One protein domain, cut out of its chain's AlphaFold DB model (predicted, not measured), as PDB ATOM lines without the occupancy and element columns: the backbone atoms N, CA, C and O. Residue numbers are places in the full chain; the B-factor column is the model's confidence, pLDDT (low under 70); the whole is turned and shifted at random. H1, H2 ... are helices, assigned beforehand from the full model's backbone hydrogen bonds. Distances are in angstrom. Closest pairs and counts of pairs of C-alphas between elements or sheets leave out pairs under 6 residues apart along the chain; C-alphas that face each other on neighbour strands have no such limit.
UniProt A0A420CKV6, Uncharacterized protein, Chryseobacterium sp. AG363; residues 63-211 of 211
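What this domain is: This is residues 63 to 211 of the 211 residues of an uncharacterized protein of Chryseobacterium sp. AG363 (UniProt A0A420CKV6). Three helices, H5, H6 and H7, form an up-and-down bundle; H4 packs on H5 and H6, and the short helices H1, H2 and H3 gather round H4. The long helix H9 packs on H6 and H7 with its later part, and its earlier part reaches past the bundle to the short helix H8, where residues 187 to 192 stick out. The printed part has 149 residues with nine named helices, H1 to H9 in chain order, and no named strand: the class is all helix. It is compact, with a radius of gyration of the C-alphas of 15.6 A, and spans 41 by 37 by 29 A.

How they stand to each other: H1, residues 63 to 70, touches residues 98 to 102 of H4, residues 97 to 110, at a steep tilt of 58 degrees; the closest C-alphas, of Phe 64 and Ser 99, are 4.7 A apart. H2, residues 73 to 78, only just touches H4, with 3 pairs of C-alphas within 8 A, the closest those of Met 77 and Lys 110 at 6.1 A. H3, residues 84 to 88, touches H4 with Trp 84 and Leu 107 closest, their C-alphas 5.9 A apart. H4 is the hub, touching five helices. It forms a helical hairpin with H5, residues 123 to 138, closest at the C-alphas of Gln 101 and Leu 136, 6.4 A apart. H6, residues 144 to 155, touches H4 at the C-alphas of Ala 109 and Leu 146, 7.4 A apart. H5, H6 and H7, residues 160 to 174, are the bundle, each running against the one before it; the closest C-alphas of H6 and H7, of Leu 151 and Ser 163, are 5.1 A apart. H8, residues 179 to 185, touches residues 194 to 197 of H9, residues 191 to 210. Residues 200 to 207 of H9 touch H6 at a shallow tilt of 28 degrees, the same way, with the C-alphas of Cys 145 and Tyr 203 closest at 5.3 A. Every O i to N i+4 pair is within hydrogen-bond range in H1, H3, H4, H5, H6, H7 and H8; in H2 it is 1 of 2 and in H9 12 of 16.

Where its parts are: H1 begins at C-alpha 63, (-53.365, 27.327, -2.615). From first to last C-alpha H4 measures 18.9 A, H5 22.6 A, H6 16.0 A, H7 21.3 A and H9 30.0 A. H9 ends at C-alpha 210, (-41.256, 7.322, -28.968).

The domain as a whole: The two C-alphas farthest apart, of Thr 123 and Glu 188, are 45.3 A apart. The printed part has no cut, and the link from H4 to H5, residues 111 to 122, is long. The mean pLDDT of the printed part is 82.2; residue 63, residues 115 to 119 and residues 177 to 197 are under 70.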
ATOM      1  N   ASP A  63     -54.656  26.750  -3.005       64.88
ATOM      2  CA  ASP A  63     -53.365  27.327  -2.615       64.88
ATOM      3  C   ASP A  63     -52.623  27.936  -3.810       64.88
ATOM      4  O   ASP A  63     -52.051  29.019  -3.705       64.88
ATOM      5  N   PHE A  64     -52.715  27.308  -4.986       73.56
ATOM      6  CA  PHE A  64     -52.156  27.885  -6.210       73.56
ATOM      7  C   PHE A  64     -52.920  29.156  -6.653       73.56
ATOM      8  O   PHE A  64     -52.322  30.007  -7.305       73.56
ATOM      9  N   MET A  65     -54.216  29.321  -6.322       74.31
ATOM     10  CA  MET A  65     -54.967  30.561  -6.604       74.31
ATOM     11  C   MET A  65     -54.450  31.699  -5.737       74.31
ATOM     12  O   MET A  65     -54.275  32.806  -6.241       74.31
ATOM     13  N   VAL A  66     -54.197  31.421  -4.455       82.56
ATOM     14  CA  VAL A  66     -53.584  32.386  -3.533       82.56
ATOM     15  C   VAL A  66     -52.212  32.775  -4.067       82.56
ATOM     16  O   VAL A  66     -51.976  33.951  -4.326       82.56
ATOM     17  N   PHE A  67     -51.374  31.787  -4.387       85.62
ATOM     18  CA  PHE A  67     -50.069  32.010  -5.005       85.62
ATOM     19  C   PHE A  67     -50.162  32.817  -6.313       85.62
ATOM     20  O   PHE A  67     -49.378  33.742  -6.524       85.62
ATOM     21  N   ASN A  68     -51.138  32.520  -7.178       84.81
ATOM     22  CA  ASN A  68     -51.382  33.235  -8.432       84.81
ATOM     23  C   ASN A  68     -51.743  34.708  -8.210       84.81
ATOM     24  O   ASN A  68     -51.240  35.563  -8.939       84.81
ATOM     25  N   VAL A  69     -52.593  34.999  -7.224       85.62
ATOM     26  CA  VAL A  69     -53.006  36.367  -6.886       85.62
ATOM     27  C   VAL A  69     -51.863  37.133  -6.225       85.62
ATOM     28  O   VAL A  69     -51.528  38.222  -6.681       85.62
ATOM     29  N   GLU A  70     -51.224  36.559  -5.203       90.38
ATOM     30  CA  GLU A  70     -50.126  37.195  -4.461       90.38
ATOM     31  C   GLU A  70     -48.936  37.542  -5.359       90.38
ATOM     32  O   GLU A  70     -48.254  38.543  -5.142       90.38
ATOM     33  N   ASN A  71     -48.704  36.734  -6.394       89.50
ATOM     34  CA  ASN A  71     -47.590  36.919  -7.311       89.50
ATOM     35  C   ASN A  71     -47.986  37.547  -8.648       89.50
ATOM     36  O   ASN A  71     -47.119  37.654  -9.517       89.50
ATOM     37  N   ASP A  72     -49.238  37.972  -8.830       88.44
ATOM     38  CA  ASP A  72     -49.736  38.568 -10.077       88.44
ATOM     39  C   ASP A  72     -49.381  37.730 -11.328       88.44
ATOM     40  O   ASP A  72     -48.943  38.224 -12.372       88.44
ATOM     41  N   LEU A  73     -49.499  36.401 -11.208       86.12
ATOM     42  CA  LEU A  73     -49.064  35.476 -12.260       86.12
ATOM     43  C   LEU A  73     -49.922  35.599 -13.518       86.12
ATOM     44  O   LEU A  73     -49.395  35.461 -14.620       86.12
ATOM     45  N   ALA A  74     -51.209  35.925 -13.374       80.44
ATOM     46  CA  ALA A  74     -52.119  36.122 -14.496       80.44
ATOM     47  C   ALA A  74     -51.669  37.243 -15.444       80.44
ATOM     48  O   ALA A  74     -51.738  37.083 -16.667       80.44
ATOM     49  N   HIS A  75     -51.166  38.350 -14.898       82.88
ATOM     50  CA  HIS A  75     -50.601  39.429 -15.694       82.88
ATOM     51  C   HIS A  75     -49.222  39.038 -16.232       82.88
ATOM     52  O   HIS A  75     -48.986  39.050 -17.444       82.88
ATOM     53  N   LYS A  76     -48.332  38.590 -15.339       83.88
ATOM     54  CA  LYS A  76     -46.940  38.287 -15.678       83.88
ATOM     55  C   LYS A  76     -46.798  37.195 -16.732       83.88
ATOM     56  O   LYS A  76     -45.888  37.285 -17.551       83.88
ATOM     57  N   MET A  77     -47.665  36.177 -16.757       80.75
ATOM     58  CA  MET A  77     -47.571  35.093 -17.743       80.75
ATOM     59  C   MET A  77     -47.857  35.561 -19.175       80.75
ATOM     60  O   MET A  77     -47.241  35.047 -20.104       80.75
ATOM     61  N   ASN A  78     -48.724  36.563 -19.344       78.31
ATOM     62  CA  ASN A  78     -49.142  37.071 -20.653       78.31
ATOM     63  C   ASN A  78     -48.340  38.303 -21.111       78.31
ATOM     64  O   ASN A  78     -48.413  38.671 -22.280       78.31
ATOM     65  N   ASP A  79     -47.567  38.938 -20.224       79.19
ATOM     66  CA  ASP A  79     -46.731  40.086 -20.588       79.19
ATOM     67  C   ASP A  79     -45.469  39.639 -21.365       79.19
ATOM     68  O   ASP A  79     -44.626  38.924 -20.802       79.19
ATOM     69  N   PRO A  80     -45.280  40.064 -22.634       76.75
ATOM     70  CA  PRO A  80     -44.095  39.733 -23.428       76.75
ATOM     71  C   PRO A  80     -42.793  40.358 -22.899       76.75
ATOM     72  O   PRO A  80     -41.708  39.918 -23.281       76.75
ATOM     73  N   LYS A  81     -42.865  41.376 -22.032       82.56
ATOM     74  CA  LYS A  81     -41.696  42.000 -21.390       82.56
ATOM     75  C   LYS A  81     -41.196  41.209 -20.184       82.56
ATOM     76  O   LYS A  81     -40.054  41.390 -19.767       82.56
ATOM     77  N   VAL A  82     -42.032  40.335 -19.626       82.06
ATOM     78  CA  VAL A  82     -41.664  39.480 -18.498       82.06
ATOM     79  C   VAL A  82     -41.006  38.208 -19.028       82.06
ATOM     80  O   VAL A  82     -41.672  37.340 -19.595       82.06
ATOM     81  N   ASP A  83     -39.696  38.093 -18.821       82.12
ATOM     82  CA  ASP A  83     -38.912  36.902 -19.166       82.12
ATOM     83  C   ASP A  83     -39.164  35.736 -18.192       82.12
ATOM     84  O   ASP A  83     -39.522  35.945 -17.026       82.12
ATOM     85  N   TRP A  84     -38.909  34.503 -18.642       84.69
ATOM     86  CA  TRP A  84     -39.035  33.285 -17.839       84.69
ATOM     87  C   TRP A  84     -38.231  33.373 -16.540       84.69
ATOM     88  O   TRP A  84     -38.704  32.907 -15.510       84.69
ATOM     89  N   LYS A  85     -37.071  34.046 -16.541       89.31
ATOM     90  CA  LYS A  85     -36.236  34.241 -15.343       89.31
ATOM     91  C   LYS A  85     -36.981  34.940 -14.205       89.31
ATOM     92  O   LYS A  85     -36.798  34.585 -13.045       89.31
ATOM     93  N   THR A  86     -37.843  35.902 -14.538       89.81
ATOM     94  CA  THR A  86     -38.641  36.645 -13.550       89.81
ATOM     95  C   THR A  86     -39.673  35.738 -12.889       89.81
ATOM     96  O   THR A  86     -39.871  35.799 -11.682       89.81
ATOM     97  N   ILE A  87     -40.307  34.868 -13.675       90.44
ATOM     98  CA  ILE A  87     -41.253  33.870 -13.163       90.44
ATOM     99  C   ILE A  87     -40.510  32.797 -12.355       90.44
ATOM    100  O   ILE A  87     -40.950  32.407 -11.281       90.44
ATOM    101  N   ASN A  88     -39.346  32.363 -12.837       92.62
ATOM    102  CA  ASN A  88     -38.515  31.333 -12.222       92.62
ATOM    103  C   ASN A  88     -38.019  31.731 -10.829       92.62
ATOM    104  O   ASN A  88     -37.865  30.875  -9.966       92.62
ATOM    105  N   ALA A  89     -37.804  33.026 -10.588       94.12
ATOM    106  CA  ALA A  89     -37.424  33.548  -9.278       94.12
ATOM    107  C   ALA A  89     -38.485  33.309  -8.187       94.12
ATOM    108  O   ALA A  89     -38.172  33.397  -7.005       94.12
ATOM    109  N   LEU A  90     -39.727  32.996  -8.573       93.75
ATOM    110  CA  LEU A  90     -40.805  32.649  -7.648       93.75
ATOM    111  C   LEU A  90     -40.754  31.178  -7.211       93.75
ATOM    112  O   LEU A  90     -41.485  30.793  -6.305       93.75
ATOM    113  N   TYR A  91     -39.928  30.345  -7.854       93.69
ATOM    114  CA  TYR A  91     -39.812  28.930  -7.523       93.69
ATOM    115  C   TYR A  91     -39.006  28.742  -6.235       93.69
ATOM    116  O   TYR A  91     -37.864  29.192  -6.135       93.69
ATOM    117  N   SER A  92     -39.562  27.998  -5.278       92.50
ATOM    118  CA  SER A  92     -38.839  27.515  -4.101       92.50
ATOM    119  C   SER A  92     -39.201  26.060  -3.795       92.50
ATOM    120  O   SER A  92     -40.262  25.563  -4.184       92.50
ATOM    121  N   ALA A  93     -38.309  25.361  -3.090       88.75
ATOM    122  CA  ALA A  93     -38.552  23.982  -2.668       88.75
ATOM    123  C   ALA A  93     -39.728  23.862  -1.679       88.75
ATOM    124  O   ALA A  93     -40.362  22.807  -1.641       88.75
ATOM    125  N   ASP A  94     -40.035  24.942  -0.955       90.50
ATOM    126  CA  ASP A  94     -41.070  25.014   0.084       90.50
ATOM    127  C   ASP A  94     -42.479  25.263  -0.470       90.50
ATOM    128  O   ASP A  94     -43.462  25.181   0.266       90.50
ATOM    129  N   LEU A  95     -42.603  25.572  -1.767       90.00
ATOM    130  CA  LEU A  95     -43.905  25.716  -2.410       90.00
ATOM    131  C   LEU A  95     -44.715  24.417  -2.317       90.00
ATOM    132  O   LEU A  95     -44.181  23.310  -2.448       90.00
ATOM    133  N   SER A  96     -46.037  24.555  -2.187       88.31
ATOM    134  CA  SER A  96     -46.945  23.414  -2.301       88.31
ATOM    135  C   SER A  96     -46.829  22.761  -3.679       88.31
ATOM    136  O   SER A  96     -46.527  23.425  -4.676       88.31
ATOM    137  N   THR A  97     -47.107  21.458  -3.758       86.81
ATOM    138  CA  THR A  97     -47.062  20.698  -5.016       86.81
ATOM    139  C   THR A  97     -47.874  21.370  -6.125       86.81
ATOM    140  O   THR A  97     -47.369  21.536  -7.235       86.81
ATOM    141  N   ALA A  98     -49.090  21.830  -5.816       83.00
ATOM    142  CA  ALA A  98     -49.942  22.534  -6.774       83.00
ATOM    143  C   ALA A  98     -49.300  23.841  -7.274       83.00
ATOM    144  O   ALA A  98     -49.308  24.114  -8.473       83.00
ATOM    145  N   SER A  99     -48.681  24.620  -6.379       87.06
ATOM    146  CA  SER A  99     -47.995  25.867  -6.745       87.06
ATOM    147  C   SER A  99     -46.769  25.607  -7.620       87.06
ATOM    148  O   SER A  99     -46.566  26.312  -8.608       87.06
ATOM    149  N   LYS A 100     -45.984  24.563  -7.314       90.50
ATOM    150  CA  LYS A 100     -44.843  24.148  -8.145       90.50
ATOM    151  C   LYS A 100     -45.289  23.734  -9.539       90.50
ATOM    152  O   LYS A 100     -44.763  24.254 -10.517       90.50
ATOM    153  N   GLN A 101     -46.273  22.841  -9.634       88.12
ATOM    154  CA  GLN A 101     -46.799  22.374 -10.918       88.12
ATOM    155  C   GLN A 101     -47.343  23.538 -11.754       88.12
ATOM    156  O   GLN A 101     -47.011  23.644 -12.934       88.12
ATOM    157  N   TYR A 102     -48.091  24.460 -11.139       86.50
ATOM    158  CA  TYR A 102     -48.621  25.635 -11.827       86.50
ATOM    159  C   TYR A 102     -47.516  26.582 -12.318       86.50
ATOM    160  O   TYR A 102     -47.543  27.038 -13.463       86.50
ATOM    161  N   LEU A 103     -46.508  26.851 -11.484       89.88
ATOM    162  CA  LEU A 103     -45.385  27.707 -11.860       89.88
ATOM    163  C   LEU A 103     -44.557  27.089 -12.994       89.88
ATOM    164  O   LEU A 103     -44.209  27.780 -13.952       89.88
ATOM    165  N   ILE A 104     -44.291  25.784 -12.919       91.62
ATOM    166  CA  ILE A 104     -43.586  25.042 -13.967       91.62
ATOM    167  C   ILE A 104     -44.394  25.053 -15.270       91.62
ATOM    168  O   ILE A 104     -43.821  25.289 -16.332       91.62
ATOM    169  N   TYR A 105     -45.716  24.869 -15.209       87.38
ATOM    170  CA  TYR A 105     -46.588  25.004 -16.376       87.38
ATOM    171  C   TYR A 105     -46.436  26.383 -17.035       87.38
ATOM    172  O   TYR A 105     -46.245  26.466 -18.248       87.38
ATOM    173  N   ILE A 106     -46.453  27.471 -16.256       85.94
ATOM    174  CA  ILE A 106     -46.245  28.824 -16.795       85.94
ATOM    175  C   ILE A 106     -44.872  28.929 -17.469       85.94
ATOM    176  O   ILE A 106     -44.772  29.443 -18.583       85.94
ATOM    177  N   LEU A 107     -43.820  28.433 -16.820       88.94
ATOM    178  CA  LEU A 107     -42.450  28.492 -17.325       88.94
ATOM    179  C   LEU A 107     -42.286  27.730 -18.646       88.94
ATOM    180  O   LEU A 107     -41.791  28.292 -19.623       88.94
ATOM    181  N   LEU A 108     -42.745  26.480 -18.695       87.19
ATOM    182  CA  LEU A 108     -42.596  25.605 -19.856       87.19
ATOM    183  C   LEU A 108     -43.542  25.986 -21.003       87.19
ATOM    184  O   LEU A 108     -43.102  26.062 -22.148       87.19
ATOM    185  N   ALA A 109     -44.817  26.256 -20.706       79.75
ATOM    186  CA  ALA A 109     -45.858  26.427 -21.721       79.75
ATOM    187  C   ALA A 109     -46.169  27.890 -22.075       79.75
ATOM    188  O   ALA A 109     -46.495  28.181 -23.223       79.75
ATOM    189  N   LYS A 110     -46.126  28.825 -21.114       76.62
ATOM    190  CA  LYS A 110     -46.521  30.233 -21.345       76.62
ATOM    191  C   LYS A 110     -45.339  31.157 -21.604       76.62
ATOM    192  O   LYS A 110     -45.468  32.102 -22.374       76.62
ATOM    193  N   LYS A 111     -44.192  30.878 -20.988       77.69
ATOM    194  CA  LYS A 111     -42.927  31.581 -21.246       77.69
ATOM    195  C   LYS A 111     -42.037  30.882 -22.269       77.69
ATOM    196  O   LYS A 111     -40.914  31.327 -22.482       77.69
ATOM    197  N   ASP A 112     -42.579  29.854 -22.922       71.75
ATOM    198  CA  ASP A 112     -41.990  29.184 -24.080       71.75
ATOM    199  C   ASP A 112     -40.567  28.663 -23.826       71.75
ATOM    200  O   ASP A 112     -39.702  28.720 -24.695       71.75
ATOM    201  N   LEU A 113     -40.296  28.145 -22.619       76.44
ATOM    202  CA  LEU A 113     -39.007  27.500 -22.345       76.44
ATOM    203  C   LEU A 113     -38.809  26.218 -23.150       76.44
ATOM    204  O   LEU A 113     -37.672  25.870 -23.450       76.44
ATOM    205  N   LEU A 114     -39.895  25.535 -23.519       71.94
ATOM    206  CA  LEU A 114     -39.821  24.410 -24.451       71.94
ATOM    207  C   LEU A 114     -39.413  24.850 -25.860       71.94
ATOM    208  O   LEU A 114     -39.007  24.005 -26.660       71.94
ATOM    209  N   GLY A 115     -39.481  26.160 -26.116       57.66
ATOM    210  CA  GLY A 115     -39.296  26.765 -27.409       57.66
ATOM    211  C   GLY A 115     -40.399  26.334 -28.359       57.66
ATOM    212  O   GLY A 115     -40.963  25.237 -28.316       57.66
ATOM    213  N   ILE A 116     -40.631  27.167 -29.354       52.62
ATOM    214  CA  ILE A 116     -41.036  26.664 -30.659       52.62
ATOM    215  C   ILE A 116     -40.127  25.484 -30.958       52.62
ATOM    216  O   ILE A 116     -38.908  25.648 -30.949       52.62
ATOM    217  N   GLN A 117     -40.714  24.318 -31.213       50.00
ATOM    218  CA  GLN A 117     -40.052  23.011 -31.346       50.00
ATOM    219  C   GLN A 117     -38.891  22.960 -32.378       50.00
ATOM    220  O   GLN A 117     -38.310  21.907 -32.603       50.00
ATOM    221  N   ASN A 118     -38.550  24.091 -33.005       49.94
ATOM    222  CA  ASN A 118     -37.573  24.290 -34.067       49.94
ATOM    223  C   ASN A 118     -36.289  25.029 -33.621       49.94
ATOM    224  O   ASN A 118     -35.416  25.249 -34.458       49.94
ATOM    225  N   THR A 119     -36.148  25.442 -32.354       66.44
ATOM    226  CA  THR A 119     -34.897  26.031 -31.827       66.44
ATOM    227  C   THR A 119     -34.401  25.267 -30.609       66.44
ATOM    228  O   THR A 119     -35.133  25.133 -29.632       66.44
ATOM    229  N   ALA A 120     -33.152  24.796 -30.654       76.25
ATOM    230  CA  ALA A 120     -32.537  24.092 -29.534       76.25
ATOM    231  C   ALA A 120     -32.409  25.015 -28.301       76.25
ATOM    232  O   ALA A 120     -32.011  26.176 -28.457       76.25
ATOM    233  N   PRO A 121     -32.723  24.530 -27.083       84.38
ATOM    234  CA  PRO A 121     -32.550  25.312 -25.865       84.38
ATOM    235  C   PRO A 121     -31.064  25.573 -25.590       84.38
ATOM    236  O   PRO A 121     -30.194  24.765 -25.916       84.38
ATOM    237  N   THR A 122     -30.763  26.694 -24.936       86.12
ATOM    238  CA  THR A 122     -29.426  26.925 -24.359       86.12
ATOM    239  C   THR A 122     -29.137  25.924 -23.235       86.12
ATOM    240  O   THR A 122     -30.065  25.367 -22.651       86.12
ATOM    241  N   THR A 123     -27.867  25.726 -22.866       87.00
ATOM    242  CA  THR A 123     -27.472  24.819 -21.767       87.00
ATOM    243  C   THR A 123     -28.192  25.133 -20.450       87.00
ATOM    244  O   THR A 123     -28.699  24.225 -19.793       87.00
ATOM    245  N   ASP A 124     -28.310  26.415 -20.089       87.00
ATOM    246  CA  ASP A 124     -29.017  26.839 -18.874       87.00
ATOM    247  C   ASP A 124     -30.512  26.499 -18.931       87.00
ATOM    248  O   ASP A 124     -31.092  26.050 -17.941       87.00
ATOM    249  N   GLN A 125     -31.136  26.675 -20.100       88.31
ATOM    250  CA  GLN A 125     -32.533  26.305 -20.311       88.31
ATOM    251  C   GLN A 125     -32.710  24.787 -20.270       88.31
ATOM    252  O   GLN A 125     -33.607  24.317 -19.583       88.31
ATOM    253  N   ALA A 126     -31.844  24.016 -20.930       89.94
ATOM    254  CA  ALA A 126     -31.897  22.554 -20.927       89.94
ATOM    255  C   ALA A 126     -31.793  21.988 -19.502       89.94
ATOM    256  O   ALA A 126     -32.597  21.144 -19.112       89.94
ATOM    257  N   LYS A 127     -30.876  22.525 -18.688       92.31
ATOM    258  CA  LYS A 127     -30.737  22.155 -17.272       92.31
ATOM    259  C   LYS A 127     -32.001  22.458 -16.466       92.31
ATOM    260  O   LYS A 127     -32.429  21.638 -15.655       92.31
ATOM    261  N   LEU A 128     -32.603  23.623 -16.687       92.50
ATOM    262  CA  LEU A 128     -33.831  24.012 -16.001       92.50
ATOM    263  C   LEU A 128     -35.026  23.143 -16.421       92.50
ATOM    264  O   LEU A 128     -35.791  22.691 -15.572       92.50
ATOM    265  N   ILE A 129     -35.155  22.863 -17.720       93.19
ATOM    266  CA  ILE A 129     -36.170  21.959 -18.270       93.19
ATOM    267  C   ILE A 129     -36.003  20.565 -17.656       93.19
ATOM    268  O   ILE A 129     -36.992  19.979 -17.229       93.19
ATOM    269  N   ALA A 130     -34.773  20.057 -17.534       95.25
ATOM    270  CA  ALA A 130     -34.490  18.759 -16.921       95.25
ATOM    271  C   ALA A 130     -34.918  18.713 -15.446       95.25
ATOM    272  O   ALA A 130     -35.609  17.782 -15.028       95.25
ATOM    273  N   GLN A 131     -34.573  19.747 -14.671       96.06
ATOM    274  CA  GLN A 131     -34.995  19.878 -13.275       96.06
ATOM    275  C   GLN A 131     -36.524  19.860 -13.146       96.06
ATOM    276  O   GLN A 131     -37.076  19.146 -12.310       96.06
ATOM    277  N   TYR A 132     -37.219  20.633 -13.978       95.38
ATOM    278  CA  TYR A 132     -38.672  20.728 -13.922       95.38
ATOM    279  C   TYR A 132     -39.390  19.502 -14.468       95.38
ATOM    280  O   TYR A 132     -40.422  19.125 -13.917       95.38
ATOM    281  N   ALA A 133     -38.828  18.820 -15.463       95.31
ATOM    282  CA  ALA A 133     -39.328  17.526 -15.904       95.31
ATOM    283  C   ALA A 133     -39.303  16.513 -14.750       95.31
ATOM    284  O   ALA A 133     -40.305  15.850 -14.487       95.31
ATOM    285  N   GLN A 134     -38.197  16.455 -14.000       96.81
ATOM    286  CA  GLN A 134     -38.082  15.599 -12.822       96.81
ATOM    287  C   GLN A 134     -39.123  15.962 -11.747       96.81
ATOM    288  O   GLN A 134     -39.792  15.070 -11.228       96.81
ATOM    289  N   GLU A 135     -39.302  17.252 -11.435       95.00
ATOM    290  CA  GLU A 135     -40.290  17.708 -10.443       95.00
ATOM    291  C   GLU A 135     -41.723  17.326 -10.855       95.00
ATOM    292  O   GLU A 135     -42.477  16.787 -10.042       95.00
ATOM    293  N   LEU A 136     -42.100  17.537 -12.122       92.06
ATOM    294  CA  LEU A 136     -43.428  17.177 -12.630       92.06
ATOM    295  C   LEU A 136     -43.678  15.664 -12.567       92.06
ATOM    296  O   LEU A 136     -44.755  15.241 -12.151       92.06
ATOM    297  N   VAL A 137     -42.692  14.840 -12.933       92.69
ATOM    298  CA  VAL A 137     -42.826  13.375 -12.883       92.69
ATOM    299  C   VAL A 137     -42.901  12.870 -11.441       92.69
ATOM    300  O   VAL A 137     -43.786  12.071 -11.122       92.69
ATOM    301  N   ASN A 138     -42.046  13.378 -10.550       91.25
ATOM    302  CA  ASN A 138     -42.031  13.008  -9.130       91.25
ATOM    303  C   ASN A 138     -43.344  13.371  -8.429       91.25
ATOM    304  O   ASN A 138     -43.837  12.621  -7.584       91.25
ATOM    305  N   THR A 139     -43.925  14.512  -8.797       87.19
ATOM    306  CA  THR A 139     -45.199  14.994  -8.251       87.19
ATOM    307  C   THR A 139     -46.424  14.460  -8.996       87.19
ATOM    308  O   THR A 139     -47.545  14.840  -8.662       87.19
ATOM    309  N   LYS A 140     -46.229  13.551  -9.964       86.00
ATOM    310  CA  LYS A 140     -47.291  12.900 -10.747       86.00
ATOM    311  C   LYS A 140     -48.205  13.904 -11.457       86.00
ATOM    312  O   LYS A 140     -49.427  13.810 -11.380       86.00
ATOM    313  N   TYR A 141     -47.606  14.887 -12.124       85.31
ATOM    314  CA  TYR A 141     -48.332  15.857 -12.935       85.31
ATOM    315  C   TYR A 141     -49.122  15.154 -14.057       85.31
ATOM    316  O   TYR A 141     -48.538  14.346 -14.782       85.31
ATOM    317  N   PRO A 142     -50.417  15.468 -14.242       77.12
ATOM    318  CA  PRO A 142     -51.270  14.730 -15.170       77.12
ATOM    319  C   PRO A 142     -51.160  15.186 -16.626       77.12
ATOM    320  O   PRO A 142     -51.634  14.472 -17.492       77.12
ATOM    321  N   GLY A 143     -50.591  16.366 -16.909       80.94
ATOM    322  CA  GLY A 143     -50.598  16.955 -18.252       80.94
ATOM    323  C   GLY A 143     -49.581  16.306 -19.193       80.94
ATOM    324  O   GLY A 143     -48.484  16.841 -19.396       80.94
ATOM    325  N   TYR A 144     -49.945  15.175 -19.794       85.12
ATOM    326  CA  TYR A 144     -49.079  14.366 -20.651       85.12
ATOM    327  C   TYR A 144     -48.638  15.090 -21.921       85.12
ATOM    328  O   TYR A 144     -47.526  14.862 -22.385       85.12
ATOM    329  N   CYS A 145     -49.433  16.017 -22.459       84.50
ATOM    330  CA  CYS A 145     -49.005  16.873 -23.563       84.50
ATOM    331  C   CYS A 145     -47.771  17.709 -23.192       84.50
ATOM    332  O   CYS A 145     -46.804  17.765 -23.957       84.50
ATOM    333  N   LEU A 146     -47.764  18.341 -22.012       85.62
ATOM    334  CA  LEU A 146     -46.608  19.116 -21.553       85.62
ATOM    335  C   LEU A 146     -45.399  18.208 -21.352       85.62
ATOM    336  O   LEU A 146     -44.311  18.528 -21.827       85.62
ATOM    337  N   LEU A 147     -45.611  17.071 -20.684       91.06
ATOM    338  CA  LEU A 147     -44.566  16.089 -20.412       91.06
ATOM    339  C   LEU A 147     -43.949  15.573 -21.713       91.06
ATOM    340  O   LEU A 147     -42.739  15.639 -21.863       91.06
ATOM    341  N   TYR A 148     -44.757  15.167 -22.689       90.75
ATOM    342  CA  TYR A 148     -44.284  14.698 -23.991       90.75
ATOM    343  C   TYR A 148     -43.396  15.732 -24.695       90.75
ATOM    344  O   TYR A 148     -42.281  15.418 -25.103       90.75
ATOM    345  N   ASN A 149     -43.852  16.985 -24.798       87.25
ATOM    346  CA  ASN A 149     -43.053  18.035 -25.437       87.25
ATOM    347  C   ASN A 149     -41.776  18.343 -24.637       87.25
ATOM    348  O   ASN A 149     -40.738  18.605 -25.231       87.25
ATOM    349  N   THR A 150     -41.836  18.256 -23.308       91.19
ATOM    350  CA  THR A 150     -40.665  18.396 -22.431       91.19
ATOM    351  C   THR A 150     -39.638  17.298 -22.697       91.19
ATOM    352  O   THR A 150     -38.455  17.593 -22.858       91.19
ATOM    353  N   LEU A 151     -40.079  16.042 -22.799       93.25
ATOM    354  CA  LEU A 151     -39.214  14.906 -23.109       93.25
ATOM    355  C   LEU A 151     -38.588  15.035 -24.500       93.25
ATOM    356  O   LEU A 151     -37.391  14.808 -24.633       93.25
ATOM    357  N   LEU A 152     -39.357  15.462 -25.509       90.19
ATOM    358  CA  LEU A 152     -38.830  15.702 -26.858       90.19
ATOM    359  C   LEU A 152     -37.708  16.743 -26.844       90.19
ATOM    360  O   LEU A 152     -36.652  16.512 -27.431       90.19
ATOM    361  N   THR A 153     -37.919  17.863 -26.148       88.69
ATOM    362  CA  THR A 153     -36.906  18.915 -26.015       88.69
ATOM    363  C   THR A 153     -35.664  18.409 -25.278       88.69
ATOM    364  O   THR A 153     -34.551  18.731 -25.678       88.69
ATOM    365  N   LEU A 154     -35.811  17.597 -24.225       90.88
ATOM    366  CA  LEU A 154     -34.661  17.011 -23.522       90.88
ATOM    367  C   LEU A 154     -33.895  16.000 -24.380       90.88
ATOM    368  O   LEU A 154     -32.664  15.984 -24.335       90.88
ATOM    369  N   ASN A 155     -34.594  15.218 -25.198       90.81
ATOM    370  CA  ASN A 155     -33.994  14.191 -26.047       90.81
ATOM    371  C   ASN A 155     -33.116  14.762 -27.169       90.81
ATOM    372  O   ASN A 155     -32.235  14.081 -27.683       90.81
ATOM    373  N   SER A 156     -33.298  16.039 -27.517       87.19
ATOM    374  CA  SER A 156     -32.412  16.761 -28.438       87.19
ATOM    375  C   SER A 156     -31.203  17.421 -27.755       87.19
ATOM    376  O   SER A 156     -30.528  18.245 -28.368       87.19
ATOM    377  N   THR A 157     -30.953  17.132 -26.476       88.25
ATOM    378  CA  THR A 157     -29.880  17.741 -25.669       88.25
ATOM    379  C   THR A 157     -29.015  16.666 -25.008       88.25
ATOM    380  O   THR A 157     -29.250  15.471 -25.169       88.25
ATOM    381  N   GLU A 158     -28.027  17.072 -24.206       90.44
ATOM    382  CA  GLU A 158     -27.227  16.153 -23.379       90.44
ATOM    383  C   GLU A 158     -28.055  15.353 -22.350       90.44
ATOM    384  O   GLU A 158     -27.581  14.350 -21.821       90.44
ATOM    385  N   TYR A 159     -29.305  15.756 -22.092       93.00
ATOM    386  CA  TYR A 159     -30.227  15.098 -21.162       93.00
ATOM    387  C   TYR A 159     -31.063  13.969 -21.799       93.00
ATOM    388  O   TYR A 159     -32.007  13.492 -21.170       93.00
ATOM    389  N   ALA A 160     -30.725  13.493 -23.002       92.44
ATOM    390  CA  ALA A 160     -31.437  12.389 -23.659       92.44
ATOM    391  C   ALA A 160     -31.606  11.112 -22.792       92.44
ATOM    392  O   ALA A 160     -32.726  10.599 -22.696       92.44
ATOM    393  N   PRO A 161     -30.593  10.640 -22.034       94.50
ATOM    394  CA  PRO A 161     -30.780   9.490 -21.138       94.50
ATOM    395  C   PRO A 161     -31.785   9.748 -20.000       94.50
ATOM    396  O   PRO A 161     -32.461   8.836 -19.514       94.50
ATOM    397  N   LEU A 162     -31.904  11.008 -19.560       95.31
ATOM    398  CA  LEU A 162     -32.892  11.394 -18.558       95.31
ATOM    399  C   LEU A 162     -34.308  11.324 -19.140       95.31
ATOM    400  O   LEU A 162     -35.206  10.869 -18.435       95.31
ATOM    401  N   SER A 163     -34.523  11.713 -20.405       93.56
ATOM    402  CA  SER A 163     -35.858  11.624 -21.015       93.56
ATOM    403  C   SER A 163     -36.399  10.195 -21.066       93.56
ATOM    404  O   SER A 163     -37.550   9.991 -20.689       93.56
ATOM    405  N   GLU A 164     -35.584   9.198 -21.416       93.06
ATOM    406  CA  GLU A 164     -35.999   7.782 -21.413       93.06
ATOM    407  C   GLU A 164     -36.387   7.305 -20.000       93.06
ATOM    408  O   GLU A 164     -37.411   6.644 -19.780       93.06
ATOM    409  N   THR A 165     -35.598   7.715 -19.001       96.38
ATOM    410  CA  THR A 165     -35.856   7.400 -17.589       96.38
ATOM    411  C   THR A 165     -37.179   8.011 -17.118       96.38
ATOM    412  O   THR A 165     -37.990   7.341 -16.473       96.38
ATOM    413  N   LEU A 166     -37.420   9.282 -17.449       97.19
ATOM    414  CA  LEU A 166     -38.644   9.993 -17.089       97.19
ATOM    415  C   LEU A 166     -39.868   9.431 -17.826       97.19
ATOM    416  O   LEU A 166     -40.912   9.260 -17.200       97.19
ATOM    417  N   ALA A 167     -39.744   9.078 -19.109       96.12
ATOM    418  CA  ALA A 167     -40.801   8.427 -19.885       96.12
ATOM    419  C   ALA A 167     -41.260   7.121 -19.220       96.12
ATOM    420  O   ALA A 167     -42.452   6.930 -18.964       96.12
ATOM    421  N   SER A 168     -40.310   6.268 -18.826       94.88
ATOM    422  CA  SER A 168     -40.599   5.023 -18.106       94.88
ATOM    423  C   SER A 168     -41.348   5.265 -16.789       94.88
ATOM    424  O   SER A 168     -42.308   4.556 -16.472       94.88
ATOM    425  N   GLN A 169     -40.953   6.292 -16.030       94.56
ATOM    426  CA  GLN A 169     -41.627   6.666 -14.783       94.56
ATOM    427  C   GLN A 169     -43.042   7.201 -15.024       94.56
ATOM    428  O   GLN A 169     -43.953   6.845 -14.279       94.56
ATOM    429  N   ILE A 170     -43.258   7.999 -16.074       93.06
ATOM    430  CA  ILE A 170     -44.588   8.488 -16.466       93.06
ATOM    431  C   ILE A 170     -45.512   7.309 -16.779       93.06
ATOM    432  O   ILE A 170     -46.608   7.228 -16.224       93.06
ATOM    433  N   VAL A 171     -45.055   6.357 -17.600       90.56
ATOM    434  CA  VAL A 171     -45.828   5.160 -17.972       90.56
ATOM    435  C   VAL A 171     -46.124   4.271 -16.763       90.56
ATOM    436  O   VAL A 171     -47.192   3.660 -16.675       90.56
ATOM    437  N   PHE A 172     -45.191   4.170 -15.817       90.19
ATOM    438  CA  PHE A 172     -45.434   3.459 -14.567       90.19
ATOM    439  C   PHE A 172     -46.486   4.178 -13.711       90.19
ATOM    440  O   PHE A 172     -47.479   3.566 -13.308       90.19
ATOM    441  N   ASN A 173     -46.312   5.482 -13.485       86.31
ATOM    442  CA  ASN A 173     -47.199   6.295 -12.657       86.31
ATOM    443  C   ASN A 173     -48.629   6.324 -13.210       86.31
ATOM    444  O   ASN A 173     -49.571   6.153 -12.432       86.31
ATOM    445  N   SER A 174     -48.796   6.415 -14.535       82.88
ATOM    446  CA  SER A 174     -50.107   6.462 -15.196       82.88
ATOM    447  C   SER A 174     -50.960   5.212 -14.951       82.88
ATOM    448  O   SER A 174     -52.182   5.273 -15.042       82.88
ATOM    449  N   LYS A 175     -50.349   4.060 -14.632       79.56
ATOM    450  CA  LYS A 175     -51.080   2.822 -14.281       79.56
ATOM    451  C   LYS A 175     -51.730   2.891 -12.901       79.56
ATOM    452  O   LYS A 175     -52.668   2.151 -12.627       79.56
ATOM    453  N   THR A 176     -51.202   3.743 -12.027       72.94
ATOM    454  CA  THR A 176     -51.641   3.893 -10.629       72.94
ATOM    455  C   THR A 176     -52.388   5.200 -10.380       72.94
ATOM    456  O   THR A 176     -52.908   5.425  -9.288       72.94
ATOM    457  N   GLU A 177     -52.431   6.079 -11.378       68.38
ATOM    458  CA  GLU A 177     -53.044   7.391 -11.272       68.38
ATOM    459  C   GLU A 177     -54.571   7.286 -11.355       68.38
ATOM    460  O   GLU A 177     -55.140   6.797 -12.331       68.38
ATOM    461  N   VAL A 178     -55.253   7.761 -10.312       62.72
ATOM    462  CA  VAL A 178     -56.719   7.685 -10.212       62.72
ATOM    463  C   VAL A 178     -57.393   8.960 -10.729       62.72
ATOM    464  O   VAL A 178     -58.613   9.033 -10.803       62.72
ATOM    465  N   PHE A 179     -56.639  10.005 -11.075       62.56
ATOM    466  CA  PHE A 179     -57.246  11.275 -11.456       62.56
ATOM    467  C   PHE A 179     -58.024  11.189 -12.756       62.56
ATOM    468  O   PHE A 179     -59.214  11.491 -12.773       62.56
ATOM    469  N   HIS A 180     -57.370  10.760 -13.827       59.06
ATOM    470  CA  HIS A 180     -58.007  10.679 -15.128       59.06
ATOM    471  C   HIS A 180     -59.195   9.704 -15.117       59.06
ATOM    472  O   HIS A 180     -60.246  10.008 -15.678       59.06
ATOM    473  N   SER A 181     -59.091   8.586 -14.390       54.78
ATOM    474  CA  SER A 181     -60.204   7.647 -14.210       54.78
ATOM    475  C   SER A 181     -61.346   8.239 -13.369       54.78
ATOM    476  O   SER A 181     -62.504   8.139 -13.767       54.78
ATOM    477  N   ASN A 182     -61.065   8.941 -12.265       55.72
ATOM    478  CA  ASN A 182     -62.087   9.636 -11.467       55.72
ATOM    479  C   ASN A 182     -62.753  10.791 -12.225       55.72
ATOM    480  O   ASN A 182     -63.945  11.036 -12.039       55.72
ATOM    481  N   PHE A 183     -61.998  11.493 -13.072       60.25
ATOM    482  CA  PHE A 183     -62.496  12.592 -13.893       60.25
ATOM    483  C   PHE A 183     -63.479  12.094 -14.955       60.25
ATOM    484  O   PHE A 183     -64.551  12.668 -15.128       60.25
ATOM    485  N   LEU A 184     -63.143  10.990 -15.630       57.19
ATOM    486  CA  LEU A 184     -63.995  10.373 -16.649       57.19
ATOM    487  C   LEU A 184     -65.242   9.702 -16.049       57.19
ATOM    488  O   LEU A 184     -66.296   9.706 -16.680       57.19
ATOM    489  N   ASN A 185     -65.145   9.171 -14.826       55.09
ATOM    490  CA  ASN A 185     -66.244   8.477 -14.146       55.09
ATOM    491  C   ASN A 185     -67.239   9.416 -13.431       55.09
ATOM    492  O   ASN A 185     -68.267   8.947 -12.944       55.09
ATOM    493  N   ARG A 186     -66.955  10.727 -13.340       58.78
ATOM    494  CA  ARG A 186     -67.850  11.749 -12.754       58.78
ATOM    495  C   ARG A 186     -67.916  13.012 -13.633       58.78
ATOM    496  O   ARG A 186     -67.393  14.057 -13.240       58.78
ATOM    497  N   PRO A 187     -68.532  12.925 -14.826       56.31
ATOM    498  CA  PRO A 187     -68.465  13.984 -15.834       56.31
ATOM    499  C   PRO A 187     -69.420  15.167 -15.600       56.31
ATOM    500  O   PRO A 187     -69.294  16.164 -16.306       56.31
ATOM    501  N   GLU A 188     -70.356  15.103 -14.643       54.34
ATOM    502  CA  GLU A 188     -71.380  16.146 -14.458       54.34
ATOM    503  C   GLU A 188     -70.762  17.549 -14.291       54.34
ATOM    504  O   GLU A 188     -69.988  17.813 -13.367       54.34
ATOM    505  N   GLY A 189     -71.085  18.454 -15.225       55.25
ATOM    506  CA  GLY A 189     -70.560  19.824 -15.274       55.25
ATOM    507  C   GLY A 189     -69.136  19.967 -15.830       55.25
ATOM    508  O   GLY A 189     -68.565  21.055 -15.759       55.25
ATOM    509  N   ARG A 190     -68.539  18.896 -16.375       58.28
ATOM    510  CA  ARG A 190     -67.131  18.838 -16.821       58.28
ATOM    511  C   ARG A 190     -66.948  18.416 -18.282       58.28
ATOM    512  O   ARG A 190     -65.816  18.168 -18.698       58.28
ATOM    513  N   ASP A 191     -68.013  18.377 -19.079       59.81
ATOM    514  CA  ASP A 191     -67.989  17.888 -20.468       59.81
ATOM    515  C   ASP A 191     -66.875  18.492 -21.356       59.81
ATOM    516  O   ASP A 191     -66.195  17.725 -22.045       59.81
ATOM    517  N   PRO A 192     -66.565  19.809 -21.304       56.81
ATOM    518  CA  PRO A 192     -65.472  20.388 -22.097       56.81
ATOM    519  C   PRO A 192     -64.077  19.875 -21.717       56.81
ATOM    520  O   PRO A 192     -63.133  19.997 -22.495       56.81
ATOM    521  N   TYR A 193     -63.922  19.324 -20.516       60.12
ATOM    522  CA  TYR A 193     -62.659  18.808 -20.002       60.12
ATOM    523  C   TYR A 193     -62.510  17.300 -20.234       60.12
ATOM    524  O   TYR A 193     -61.389  16.811 -20.312       60.12
ATOM    525  N   VAL A 194     -63.611  16.561 -20.414       64.69
ATOM    526  CA  VAL A 194     -63.582  15.126 -20.758       64.69
ATOM    527  C   VAL A 194     -62.897  14.902 -22.107       64.69
ATOM    528  O   VAL A 194     -62.065  14.005 -22.238       64.69
ATOM    529  N   ALA A 195     -63.208  15.734 -23.105       66.19
ATOM    530  CA  ALA A 195     -62.543  15.689 -24.408       66.19
ATOM    531  C   ALA A 195     -61.033  15.959 -24.291       66.19
ATOM    532  O   ALA A 195     -60.239  15.278 -24.931       66.19
ATOM    533  N   LYS A 196     -60.640  16.885 -23.411       67.19
ATOM    534  CA  LYS A 196     -59.234  17.234 -23.168       67.19
ATOM    535  C   LYS A 196     -58.471  16.128 -22.460       67.19
ATOM    536  O   LYS A 196     -57.359  15.821 -22.855       67.19
ATOM    537  N   VAL A 197     -59.078  15.491 -21.460       68.38
ATOM    538  CA  VAL A 197     -58.488  14.315 -20.805       68.38
ATOM    539  C   VAL A 197     -58.238  13.210 -21.832       68.38
ATOM    540  O   VAL A 197     -57.163  12.624 -21.850       68.38
ATOM    541  N   LYS A 198     -59.197  12.957 -22.731       71.62
ATOM    542  CA  LYS A 198     -59.017  11.987 -23.825       71.62
ATOM    543  C   LYS A 198     -57.902  12.390 -24.792       71.62
ATOM    544  O   LYS A 198     -57.146  11.523 -25.213       71.62
ATOM    545  N   GLU A 199     -57.796  13.670 -25.139       73.69
ATOM    546  CA  GLU A 199     -56.694  14.183 -25.961       73.69
ATOM    547  C   GLU A 199     -55.340  13.982 -25.267       73.69
ATOM    548  O   GLU A 199     -54.377  13.559 -25.900       73.69
ATOM    549  N   ASP A 200     -55.266  14.214 -23.959       73.94
ATOM    550  CA  ASP A 200     -54.023  14.091 -23.203       73.94
ATOM    551  C   ASP A 200     -53.509  12.640 -23.161       73.94
ATOM    552  O   ASP A 200     -52.307  12.392 -23.263       73.94
ATOM    553  N   TYR A 201     -54.414  11.653 -23.163       79.06
ATOM    554  CA  TYR A 201     -54.054  10.237 -23.311       79.06
ATOM    555  C   TYR A 201     -53.370   9.901 -24.643       79.06
ATOM    556  O   TYR A 201     -52.538   8.996 -24.674       79.06
ATOM    557  N   ILE A 202     -53.642  10.648 -25.718       84.62
ATOM    558  CA  ILE A 202     -52.925  10.476 -26.992       84.62
ATOM    559  C   ILE A 202     -51.437  10.782 -26.792       84.62
ATOM    560  O   ILE A 202     -50.581  10.096 -27.344       84.62
ATOM    561  N   TYR A 203     -51.105  11.785 -25.977       87.19
ATOM    562  CA  TYR A 203     -49.713  12.115 -25.673       87.19
ATOM    563  C   TYR A 203     -49.066  11.082 -24.753       87.19
ATOM    564  O   TYR A 203     -47.896  10.766 -24.950       87.19
ATOM    565  N   LEU A 204     -49.814  10.493 -23.814       88.50
ATOM    566  CA  LEU A 204     -49.319   9.347 -23.050       88.50
ATOM    567  C   LEU A 204     -48.964   8.170 -23.968       88.50
ATOM    568  O   LEU A 204     -47.948   7.511 -23.752       88.50
ATOM    569  N   ASP A 205     -49.771   7.901 -24.994       87.75
ATOM    570  CA  ASP A 205     -49.467   6.843 -25.957       87.75
ATOM    571  C   ASP A 205     -48.209   7.154 -26.771       87.75
ATOM    572  O   ASP A 205     -47.373   6.269 -26.927       87.75
ATOM    573  N   LYS A 206     -47.998   8.412 -27.177       90.38
ATOM    574  CA  LYS A 206     -46.737   8.829 -27.814       90.38
ATOM    575  C   LYS A 206     -45.523   8.628 -26.911       90.38
ATOM    576  O   LYS A 206     -44.507   8.121 -27.371       90.38
ATOM    577  N   ILE A 207     -45.634   8.971 -25.623       91.81
ATOM    578  CA  ILE A 207     -44.556   8.750 -24.643       91.81
ATOM    579  C   ILE A 207     -44.174   7.265 -24.576       91.81
ATOM    580  O   ILE A 207     -42.996   6.961 -24.467       91.81
ATOM    581  N   LYS A 208     -45.140   6.342 -24.677       91.50
ATOM    582  CA  LYS A 208     -44.871   4.889 -24.660       91.50
ATOM    583  C   LYS A 208     -44.177   4.371 -25.921       91.50
ATOM    584  O   LYS A 208     -43.629   3.275 -25.878       91.50
ATOM    585  N   THR A 209     -44.325   5.058 -27.052       91.56
ATOM    586  CA  THR A 209     -43.864   4.563 -28.359       91.56
ATOM    587  C   THR A 209     -42.597   5.241 -28.862       91.56
ATOM    588  O   THR A 209     -41.911   4.663 -29.698       91.56
ATOM    589  N   GLU A 210     -42.325   6.471 -28.424       90.69
ATOM    590  CA  GLU A 210     -41.256   7.322 -28.968       90.69
ATOM    591  C   GLU A 210     -40.020   7.440 -28.055       90.69
ATOM    592  O   GLU A 210     -38.997   7.953 -28.509       90.69
ATOM    593  N   PHE A 211     -40.106   6.964 -26.808       89.69
ATOM    594  CA  PHE A 211     -39.032   6.933 -25.806       89.69
ATOM    595  C   PHE A 211     -38.940   5.536 -25.192       89.69
ATOM    596  O   PHE A 211     -37.816   5.133 -24.829       89.69
TER     597      PHE A 211